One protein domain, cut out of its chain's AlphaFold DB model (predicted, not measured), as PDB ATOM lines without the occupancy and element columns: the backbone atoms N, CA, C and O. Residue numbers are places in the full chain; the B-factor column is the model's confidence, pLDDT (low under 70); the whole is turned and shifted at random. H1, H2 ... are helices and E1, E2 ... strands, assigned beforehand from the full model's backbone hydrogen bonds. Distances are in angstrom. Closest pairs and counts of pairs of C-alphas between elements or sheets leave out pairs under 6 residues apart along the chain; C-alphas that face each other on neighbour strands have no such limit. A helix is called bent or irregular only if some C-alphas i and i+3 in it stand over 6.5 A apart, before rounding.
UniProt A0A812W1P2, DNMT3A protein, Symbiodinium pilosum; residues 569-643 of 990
ATOM      1  N   TYR A 569     170.710 117.414 131.655       55.88
ATOM      2  CA  TYR A 569     170.348 118.315 132.754       55.88
ATOM      3  C   TYR A 569     169.243 117.702 133.623       55.88
ATOM      4  O   TYR A 569     168.134 117.456 133.157       55.88
ATOM      5  N   GLN A 570     169.542 117.464 134.905       56.34
ATOM      6  CA  GLN A 570     168.576 116.952 135.894       56.34
ATOM      7  C   GLN A 570     168.145 118.018 136.922       56.34
ATOM      8  O   GLN A 570     167.173 117.819 137.652       56.34
ATOM      9  N   CYS A 571     168.840 119.160 136.978       49.38
ATOM     10  CA  CYS A 571     168.608 120.222 137.962       49.38
ATOM     11  C   CYS A 571     167.161 120.739 137.942       49.38
ATOM     12  O   CYS A 571     166.551 120.899 139.000       49.38
ATOM     13  N   ASP A 572     166.580 120.901 136.752       53.59
ATOM     14  CA  ASP A 572     165.210 121.390 136.593       53.59
ATOM     15  C   ASP A 572     164.189 120.441 137.232       53.59
ATOM     16  O   ASP A 572     163.261 120.895 137.896       53.59
ATOM     17  N   MET A 573     164.398 119.119 137.151       57.06
ATOM     18  CA  MET A 573     163.533 118.132 137.816       57.06
ATOM     19  C   MET A 573     163.596 118.202 139.348       57.06
ATOM     20  O   MET A 573     162.611 117.869 140.005       57.06
ATOM     21  N   ALA A 574     164.721 118.631 139.928       56.69
ATOM     22  CA  ALA A 574     164.846 118.794 141.377       56.69
ATOM     23  C   ALA A 574     164.041 120.001 141.894       56.69
ATOM     24  O   ALA A 574     163.514 119.956 143.007       56.69
ATOM     25  N   CYS A 575     163.905 121.047 141.073       61.44
ATOM     26  CA  CYS A 575     163.108 122.238 141.374       61.44
ATOM     27  C   CYS A 575     161.662 122.165 140.850       61.44
ATOM     28  O   CYS A 575     160.807 122.894 141.347       61.44
ATOM     29  N   ALA A 576     161.353 121.280 139.895       64.62
ATOM     30  CA  ALA A 576     160.068 121.237 139.189       64.62
ATOM     31  C   ALA A 576     158.834 121.086 140.091       64.62
ATOM     32  O   ALA A 576     157.773 121.625 139.783       64.62
ATOM     33  N   PHE A 577     158.976 120.424 141.240       70.00
ATOM     34  CA  PHE A 577     157.927 120.323 142.260       70.00
ATOM     35  C   PHE A 577     157.451 121.695 142.780       70.00
ATOM     36  O   PHE A 577     156.297 121.833 143.172       70.00
ATOM     37  N   TYR A 578     158.299 122.726 142.711       72.44
ATOM     38  CA  TYR A 578     157.963 124.111 143.054       72.44
ATOM     39  C   TYR A 578     157.515 124.959 141.849       72.44
ATOM     40  O   TYR A 578     156.939 126.023 142.051       72.44
ATOM     41  N   LEU A 579     157.735 124.500 140.608       72.12
ATOM     42  CA  LEU A 579     157.311 125.215 139.391       72.12
ATOM     43  C   LEU A 579     155.804 125.090 139.125       72.12
ATOM     44  O   LEU A 579     155.207 125.976 138.517       72.12
ATOM     45  N   PHE A 580     155.182 123.994 139.566       78.88
ATOM     46  CA  PHE A 580     153.771 123.711 139.307       78.88
ATOM     47  C   PHE A 580     152.913 123.961 140.548       78.88
ATOM     48  O   PHE A 580     153.000 123.237 141.543       78.88
ATOM     49  N   ALA A 581     152.051 124.976 140.466       83.81
ATOM     50  CA  ALA A 581     151.029 125.237 141.472       83.81
ATOM     51  C   ALA A 581     149.931 124.157 141.453       83.81
ATOM     52  O   ALA A 581     149.573 123.630 140.397       83.81
ATOM     53  N   LEU A 582     149.367 123.851 142.622       86.00
ATOM     54  CA  LEU A 582     148.148 123.053 142.732       86.00
ATOM     55  C   LEU A 582     146.915 123.911 142.382       86.00
ATOM     56  O   LEU A 582     146.913 125.106 142.685       86.00
ATOM     57  N   PRO A 583     145.847 123.328 141.802       87.38
ATOM     58  CA  PRO A 583     144.562 124.011 141.662       87.38
ATOM     59  C   PRO A 583     143.994 124.413 143.028       87.38
ATOM     60  O   PRO A 583     144.064 123.624 143.971       87.38
ATOM     61  N   ASP A 584     143.347 125.578 143.129       86.06
ATOM     62  CA  ASP A 584     142.836 126.080 144.417       86.06
ATOM     63  C   ASP A 584     141.830 125.111 145.077       86.06
ATOM     64  O   ASP A 584     141.837 124.916 146.291       86.06
ATOM     65  N   ALA A 585     141.039 124.395 144.266       88.25
ATOM     66  CA  ALA A 585     140.115 123.347 144.713       88.25
ATOM     67  C   ALA A 585     140.798 122.116 145.354       88.25
ATOM     68  O   ALA A 585     140.121 121.276 145.950       88.25
ATOM     69  N   TRP A 586     142.120 121.967 145.220       87.56
ATOM     70  CA  TRP A 586     142.894 120.894 145.850       87.56
ATOM     71  C   TRP A 586     143.542 121.325 147.170       87.56
ATOM     72  O   TRP A 586     143.825 120.454 147.991       87.56
ATOM     73  N   LEU A 587     143.726 122.628 147.416       88.19
ATOM     74  CA  LEU A 587     144.384 123.154 148.622       88.19
ATOM     75  C   LEU A 587     143.818 122.596 149.946       88.19
ATOM     76  O   LEU A 587     144.634 122.224 150.790       88.19
ATOM     77  N   PRO A 588     142.488 122.403 150.129       88.12
ATOM     78  CA  PRO A 588     141.935 121.805 151.352       88.12
ATOM     79  C   PRO A 588     142.479 120.406 151.694       88.12
ATOM     80  O   PRO A 588     142.483 120.014 152.857       88.12
ATOM     81  N   TRP A 589     142.969 119.656 150.701       86.06
ATOM     82  CA  TRP A 589     143.551 118.317 150.871       86.06
ATOM     83  C   TRP A 589     145.057 118.332 151.181       86.06
ATOM     84  O   TRP A 589     145.645 117.276 151.434       86.06
ATOM     85  N   PHE A 590     145.674 119.516 151.154       89.19
ATOM     86  CA  PHE A 590     147.083 119.769 151.464       89.19
ATOM     87  C   PHE A 590     147.266 120.799 152.588       89.19
ATOM     88  O   PHE A 590     148.383 121.280 152.797       89.19
ATOM     89  N   CYS A 591     146.195 121.111 153.325       89.38
ATOM     90  CA  CYS A 591     146.259 121.812 154.603       89.38
ATOM     91  C   CYS A 591     147.127 121.033 155.602       89.38
ATOM     92  O   CYS A 591     146.963 119.829 155.806       89.38
ATOM     93  N   LEU A 592     148.055 121.743 156.231       85.50
ATOM     94  CA  LEU A 592     148.872 121.277 157.339       85.50
ATOM     95  C   LEU A 592     148.082 121.438 158.644       85.50
ATOM     96  O   LEU A 592     147.261 122.347 158.770       85.50
ATOM     97  N   ASN A 593     148.364 120.606 159.650       83.06
ATOM     98  CA  ASN A 593     147.704 120.691 160.960       83.06
ATOM     99  C   ASN A 593     148.271 121.834 161.834       83.06
ATOM    100  O   ASN A 593     148.692 121.619 162.969       83.06
ATOM    101  N   PHE A 594     148.317 123.042 161.271       82.25
ATOM    102  CA  PHE A 594     148.700 124.285 161.929       82.25
ATOM    103  C   PHE A 594     147.555 125.289 161.771       82.25
ATOM    104  O   PHE A 594     147.278 125.734 160.657       82.25
ATOM    105  N   ASP A 595     146.914 125.646 162.884       83.12
ATOM    106  CA  ASP A 595     145.942 126.739 162.943       83.12
ATOM    107  C   ASP A 595     146.639 128.022 163.430       83.12
ATOM    108  O   ASP A 595     147.024 128.131 164.600       83.12
ATOM    109  N   LEU A 596     146.744 129.018 162.557       85.94
ATOM    110  CA  LEU A 596     147.282 130.347 162.849       85.94
ATOM    111  C   LEU A 596     146.145 131.357 163.046       85.94
ATOM    112  O   LEU A 596     145.035 131.175 162.537       85.94
ATOM    113  N   SER A 597     146.376 132.411 163.831       88.56
ATOM    114  CA  SER A 597     145.450 133.547 163.860       88.56
ATOM    115  C   SER A 597     145.751 134.471 162.683       88.56
ATOM    116  O   SER A 597     146.888 134.528 162.211       88.56
ATOM    117  N   GLY A 598     144.763 135.240 162.217       84.00
ATOM    118  CA  GLY A 598     145.036 136.263 161.209       84.00
ATOM    119  C   GLY A 598     146.109 137.262 161.656       84.00
ATOM    120  O   GLY A 598     146.937 137.668 160.845       84.00
ATOM    121  N   ARG A 599     146.191 137.562 162.962       86.25
ATOM    122  CA  ARG A 599     147.209 138.456 163.541       86.25
ATOM    123  C   ARG A 599     148.637 138.006 163.224       86.25
ATOM    124  O   ARG A 599     149.472 138.855 162.929       86.25
ATOM    125  N   ASP A 600     148.894 136.701 163.247       81.00
ATOM    126  CA  ASP A 600     150.221 136.117 162.990       81.00
ATOM    127  C   ASP A 600     150.609 136.175 161.498       81.00
ATOM    128  O   ASP A 600     151.768 135.978 161.144       81.00
ATOM    129  N   LEU A 601     149.631 136.443 160.623       80.62
ATOM    130  CA  LEU A 601     149.747 136.440 159.162       80.62
ATOM    131  C   LEU A 601     149.513 137.821 158.516       80.62
ATOM    132  O   LEU A 601     149.576 137.931 157.294       80.62
ATOM    133  N   GLY A 602     149.201 138.862 159.296       85.25
ATOM    134  CA  GLY A 602     148.768 140.165 158.762       85.25
ATOM    135  C   GLY A 602     147.358 140.155 158.141       85.25
ATOM    136  O   GLY A 602     147.032 141.015 157.327       85.25
ATOM    137  N   LEU A 603     146.530 139.178 158.511       88.38
ATOM    138  CA  LEU A 603     145.175 138.921 158.013       88.38
ATOM    139  C   LEU A 603     144.102 139.231 159.090       88.38
ATOM    140  O   LEU A 603     144.451 139.393 160.263       88.38
ATOM    141  N   PRO A 604     142.799 139.304 158.732       91.44
ATOM    142  CA  PRO A 604     141.685 139.491 159.672       91.44
ATOM    143  C   PRO A 604     141.794 138.663 160.961       91.44
ATOM    144  O   PRO A 604     141.833 137.433 160.941       91.44
ATOM    145  N   THR A 605     141.902 139.355 162.097       89.25
ATOM    146  CA  THR A 605     142.322 138.774 163.384       89.25
ATOM    147  C   THR A 605     141.247 137.929 164.067       89.25
ATOM    148  O   THR A 605     141.566 137.136 164.951       89.25
ATOM    149  N   ASP A 606     139.996 138.075 163.638       89.62
ATOM    150  CA  ASP A 606     138.827 137.279 164.003       89.62
ATOM    151  C   ASP A 606     138.770 135.919 163.282       89.62
ATOM    152  O   ASP A 606     138.028 135.029 163.697       89.62
ATOM    153  N   VAL A 607     139.577 135.727 162.232       89.00
ATOM    154  CA  VAL A 607     139.602 134.503 161.426       89.00
ATOM    155  C   VAL A 607     140.785 133.607 161.814       89.00
ATOM    156  O   VAL A 607     141.929 134.049 161.963       89.00
ATOM    157  N   ARG A 608     140.510 132.302 161.950       85.75
ATOM    158  CA  ARG A 608     141.534 131.252 162.052       85.75
ATOM    159  C   ARG A 608     141.849 130.702 160.665       85.75
ATOM    160  O   ARG A 608     140.954 130.388 159.876       85.75
ATOM    161  N   TYR A 609     143.137 130.570 160.391       89.50
ATOM    162  CA  TYR A 609     143.669 130.173 159.097       89.50
ATOM    163  C   TYR A 609     144.519 128.910 159.226       89.50
ATOM    164  O   TYR A 609     145.190 128.707 160.234       89.50
ATOM    165  N   THR A 610     144.532 128.085 158.185       89.00
ATOM    166  CA  THR A 610     145.435 126.937 158.047       89.00
ATOM    167  C   THR A 610     146.354 127.142 156.846       89.00
ATOM    168  O   THR A 610     145.962 127.756 155.849       89.00
ATOM    169  N   ILE A 611     147.592 126.658 156.940       88.50
ATOM    170  CA  ILE A 611     148.543 126.698 155.825       88.50
ATOM    171  C   ILE A 611     148.319 125.477 154.932       88.50
ATOM    172  O   ILE A 611     148.484 124.351 155.391       88.50
ATOM    173  N   ALA A 612     148.041 125.686 153.648       88.88
ATOM    174  CA  ALA A 612     148.033 124.638 152.629       88.88
ATOM    175  C   ALA A 612     149.316 124.661 151.790       88.88
ATOM    176  O   ALA A 612     149.852 125.728 151.489       88.88
ATOM    177  N   CYS A 613     149.805 123.499 151.353       88.44
ATOM    178  CA  CYS A 613     150.842 123.469 150.320       88.44
ATOM    179  C   CYS A 613     150.238 123.870 148.966       88.44
ATOM    180  O   CYS A 613     149.240 123.293 148.538       88.44
ATOM    181  N   CYS A 614     150.827 124.871 148.305       88.25
ATOM    182  CA  CYS A 614     150.298 125.452 147.066       88.25
ATOM    183  C   CYS A 614     151.058 125.021 145.803       88.25
ATOM    184  O   CYS A 614     150.627 125.333 144.696       88.25
ATOM    185  N   THR A 615     152.159 124.284 145.966       88.56
ATOM    186  CA  THR A 615     152.991 123.696 144.903       88.56
ATOM    187  C   THR A 615     152.942 122.170 144.963       88.56
ATOM    188  O   THR A 615     152.705 121.615 146.032       88.56
ATOM    189  N   LEU A 616     153.194 121.483 143.849       87.62
ATOM    190  CA  LEU A 616     153.139 120.022 143.724       87.62
ATOM    191  C   LEU A 616     154.117 119.304 144.687       87.62
ATOM    192  O   LEU A 616     155.313 119.241 144.406       87.62
ATOM    193  N   PRO A 617     153.669 118.718 145.813       85.81
ATOM    194  CA  PRO A 617     154.590 118.445 146.909       85.81
ATOM    195  C   PRO A 617     155.334 117.110 146.753       85.81
ATOM    196  O   PRO A 617     154.743 116.059 146.479       85.81
ATOM    197  N   MET A 618     156.650 117.142 146.985       81.88
ATOM    198  CA  MET A 618     157.491 115.941 147.016       81.88
ATOM    199  C   MET A 618     156.987 114.938 148.062       81.88
ATOM    200  O   MET A 618     156.658 115.302 149.188       81.88
ATOM    201  N   GLY A 619     156.954 113.657 147.691       85.25
ATOM    202  CA  GLY A 619     156.436 112.579 148.538       85.25
ATOM    203  C   GLY A 619     154.938 112.297 148.372       85.25
ATOM    204  O   GLY A 619     154.464 111.283 148.886       85.25
ATOM    205  N   TRP A 620     154.183 113.107 147.622       91.00
ATOM    206  CA  TRP A 620     152.825 112.742 147.210       91.00
ATOM    207  C   TRP A 620     152.853 111.653 146.128       91.00
ATOM    208  O   TRP A 620     153.517 111.814 145.103       91.00
ATOM    209  N   LYS A 621     152.090 110.564 146.301       90.38
ATOM    210  CA  LYS A 621     152.030 109.440 145.344       90.38
ATOM    211  C   LYS A 621     151.673 109.879 143.919       90.38
ATOM    212  O   LYS A 621     152.205 109.323 142.964       90.38
ATOM    213  N   SER A 622     150.795 110.871 143.769       90.69
ATOM    214  CA  SER A 622     150.370 111.385 142.457       90.69
ATOM    215  C   SER A 622     151.334 112.408 141.847       90.69
ATOM    216  O   SER A 622     151.228 112.684 140.652       90.69
ATOM    217  N   ALA A 623     152.275 112.972 142.618       89.19
ATOM    218  CA  ALA A 623     153.130 114.056 142.129       89.19
ATOM    219  C   ALA A 623     153.979 113.631 140.929       89.19
ATOM    220  O   ALA A 623     154.083 114.391 139.974       89.19
ATOM    221  N   VAL A 624     154.516 112.405 140.916       86.12
ATOM    222  CA  VAL A 624     155.301 111.902 139.773       86.12
ATOM    223  C   VAL A 624     154.439 111.794 138.509       86.12
ATOM    224  O   VAL A 624     154.877 112.208 137.442       86.12
ATOM    225  N   GLY A 625     153.202 111.297 138.611       87.44
ATOM    226  CA  GLY A 625     152.316 111.131 137.451       87.44
ATOM    227  C   GLY A 625     151.844 112.456 136.862       87.44
ATOM    228  O   GLY A 625     151.815 112.612 135.639       87.44
ATOM    229  N   ILE A 626     151.550 113.430 137.723       87.69
ATOM    230  CA  ILE A 626     151.212 114.799 137.324       87.69
ATOM    231  C   ILE A 626     152.434 115.490 136.709       87.69
ATOM    232  O   ILE A 626     152.349 115.961 135.579       87.69
ATOM    233  N   MET A 627     153.581 115.475 137.396       86.06
ATOM    234  CA  MET A 627     154.835 116.078 136.931       86.06
ATOM    235  C   MET A 627     155.254 115.543 135.558       86.06
ATOM    236  O   MET A 627     155.559 116.323 134.661       86.06
ATOM    237  N   GLN A 628     155.216 114.226 135.351       82.69
ATOM    238  CA  GLN A 628     155.581 113.631 134.063       82.69
ATOM    239  C   GLN A 628     154.565 113.953 132.957       82.69
ATOM    240  O   GLN A 628     154.949 114.122 131.804       82.69
ATOM    241  N   CYS A 629     153.277 114.107 133.284       85.81
ATOM    242  CA  CYS A 629     152.282 114.574 132.316       85.81
ATOM    243  C   CYS A 629     152.514 116.040 131.909       85.81
ATOM    244  O   CYS A 629     152.487 116.352 130.719       85.81
ATOM    245  N   LEU A 630     152.790 116.919 132.879       84.06
ATOM    246  CA  LEU A 630     153.053 118.343 132.651       84.06
ATOM    247  C   LEU A 630     154.370 118.563 131.897       84.06
ATOM    248  O   LEU A 630     154.368 119.238 130.875       84.06
ATOM    249  N   SER A 631     155.463 117.929 132.332       80.12
ATOM    250  CA  SER A 631     156.770 117.983 131.661       80.12
ATOM    251  C   SER A 631     156.687 117.517 130.203       80.12
ATOM    252  O   SER A 631     157.116 118.230 129.297       80.12
ATOM    253  N   ARG A 632     156.028 116.372 129.954       80.06
ATOM    254  CA  ARG A 632     155.776 115.862 128.597       80.06
ATOM    255  C   ARG A 632     155.038 116.886 127.731       80.06
ATOM    256  O   ARG A 632     155.445 117.118 126.598       80.06
ATOM    257  N   ARG A 633     153.968 117.500 128.252       82.44
ATOM    258  CA  ARG A 633     153.209 118.533 127.528       82.44
ATOM    259  C   ARG A 633     154.065 119.756 127.224       82.44
ATOM    260  O   ARG A 633     154.156 120.125 126.062       82.44
ATOM    261  N   VAL A 634     154.760 120.304 128.222       80.81
ATOM    262  CA  VAL A 634     155.652 121.463 128.050       80.81
ATOM    263  C   VAL A 634     156.699 121.205 126.965       80.81
ATOM    264  O   VAL A 634     156.915 122.077 126.130       80.81
ATOM    265  N   LEU A 635     157.313 120.017 126.915       75.62
ATOM    266  CA  LEU A 635     158.303 119.679 125.885       75.62
ATOM    267  C   LEU A 635     157.693 119.583 124.476       75.62
ATOM    268  O   LEU A 635     158.243 120.158 123.536       75.62
ATOM    269  N   LEU A 636     156.551 118.905 124.325       76.56
ATOM    270  CA  LEU A 636     155.859 118.763 123.034       76.56
ATOM    271  C   LEU A 636     155.311 120.110 122.523       76.56
ATOM    272  O   LEU A 636     155.464 120.445 121.349       76.56
ATOM    273  N   GLU A 637     154.738 120.926 123.411       79.19
ATOM    274  CA  GLU A 637     154.284 122.293 123.123       79.19
ATOM    275  C   GLU A 637     155.471 123.224 122.800       79.19
ATOM    276  O   GLU A 637     155.363 124.090 121.930       79.19
ATOM    277  N   SER A 638     156.647 122.977 123.395       70.56
ATOM    278  CA  SER A 638     157.923 123.655 123.086       70.56
ATOM    279  C   SER A 638     158.614 123.152 121.807       70.56
ATOM    280  O   SER A 638     159.808 123.381 121.614       70.56
ATOM    281  N   ARG A 639     157.862 122.528 120.889       72.12
ATOM    282  CA  ARG A 639     158.307 122.052 119.565       72.12
ATOM    283  C   ARG A 639     159.269 120.860 119.565       72.12
ATOM    284  O   ARG A 639     159.900 120.624 118.535       72.12
ATOM    285  N   LEU A 640     159.365 120.071 120.640       66.38
ATOM    286  CA  LEU A 640     159.960 118.735 120.524       66.38
ATOM    287  C   LEU A 640     159.062 117.886 119.599       66.38
ATOM    288  O   LEU A 640     157.885 117.715 119.924       66.38
ATOM    289  N   PRO A 641     159.556 117.347 118.465       74.06
ATOM    290  CA  PRO A 641     158.743 116.482 117.615       74.06
ATOM    291  C   PRO A 641     158.298 115.253 118.407       74.06
ATOM    292  O   PRO A 641     159.126 114.618 119.058       74.06
ATOM    293  N   GLU A 642     157.013 114.882 118.349       72.62
ATOM    294  CA  GLU A 642     156.519 113.756 119.160       72.62
ATOM    295  C   GLU A 642     157.255 112.439 118.838       72.62
ATOM    296  O   GLU A 642     157.494 111.623 119.730       72.62
ATOM    297  N   THR A 643     157.712 112.275 117.594       71.94
ATOM    298  CA  THR A 643     158.558 111.164 117.123       71.94
ATOM    299  C   THR A 643     159.930 111.074 117.799       71.94
ATOM    300  O   THR A 643     160.517 109.999 117.807       71.94
TER     301      THR A 643
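What this domain is: This is residues 569 to 643 of the 990 residues of the protein "DNMT3A protein" of Symbiodinium pilosum (UniProt A0A812W1P2). The model is a long, thin rod: a two-stranded antiparallel ribbon of E1 and E2 makes one end, with the short helix H3 at its far tip, and the helices H1 and H4 lie toward the other end. H2 sits between, packed by the foot of the ribbon near the end of E2, and the last part of H4 with the residues just after it, 633 to 639, sticks out. The printed part has 75 residues with four named helices and two named strands, in the order H1, H2, E1, H3, E2, H4, and its class is mixed, helices and strands. It is only just loose, close to extended, with a radius of gyration of the C-alphas of 16.8 A and spans of 57 by 24 by 22 A.

Where its parts are: H1 is residues 571 to 579, 12.4 A long, and begins at C-alpha 571 at (168.608, 120.222, 137.962). H2 is residues 584 to 589, 10.1 A. Both are irregular: C-alphas 574 and 577 are 7.1 A apart, and so are C-alphas 585 and 588. E1 is residues 591 to 597, 15.0 A, H3 is residues 598 to 601, 5.1 A, and E2 is residues 608 to 613, 16.9 A, beginning at C-alpha 608 at (141.534, 131.252, 162.052). H4, the longest helix, is residues 623 to 637, 20.7 A, and ends at C-alpha 637 at (154.284, 122.293, 123.123).

How they stand to each other: E1 and E2 are antiparallel neighbours, with 146 degrees between their directions. N 592 and O 611 are within hydrogen-bond range at 2.8 A, as are N 609 and O 596 at 2.9 A. The closest C-alphas of H2 and E2 are those of Leu 587 and Ala 612, 5.6 A apart. The closest C-alphas of H3 and E2 are those of Gly 598 and Arg 608, 6.2 A apart. H1 and H4 only just touch, with 3 pairs of C-alphas within 8 A, and H4 does this with residues 623 to 627 alone. Their closest C-alphas are those of Phe 577 and Met 627, 7.5 A apart, and their lines are about perpendicular at 75 degrees. H2 and H4 are apart, and so are H3 and H4. Every O i to N i+4 pair of H4 is within hydrogen-bond range; H1 has 2 of 5, with 4 of 6 O i to N i+3 pairs, H2 has 0 of 2, with 2 of 3, and H3 is too short for an O i to N i+4 pair.

The domain as a whole: The C-alphas farthest apart, those of Asp 606 and Thr 643, are 57.2 A apart. The printed part has no cut and no long link. Mean pLDDT of the printed part is 81.0; residues 569 to 576 and residue 640 are under 70.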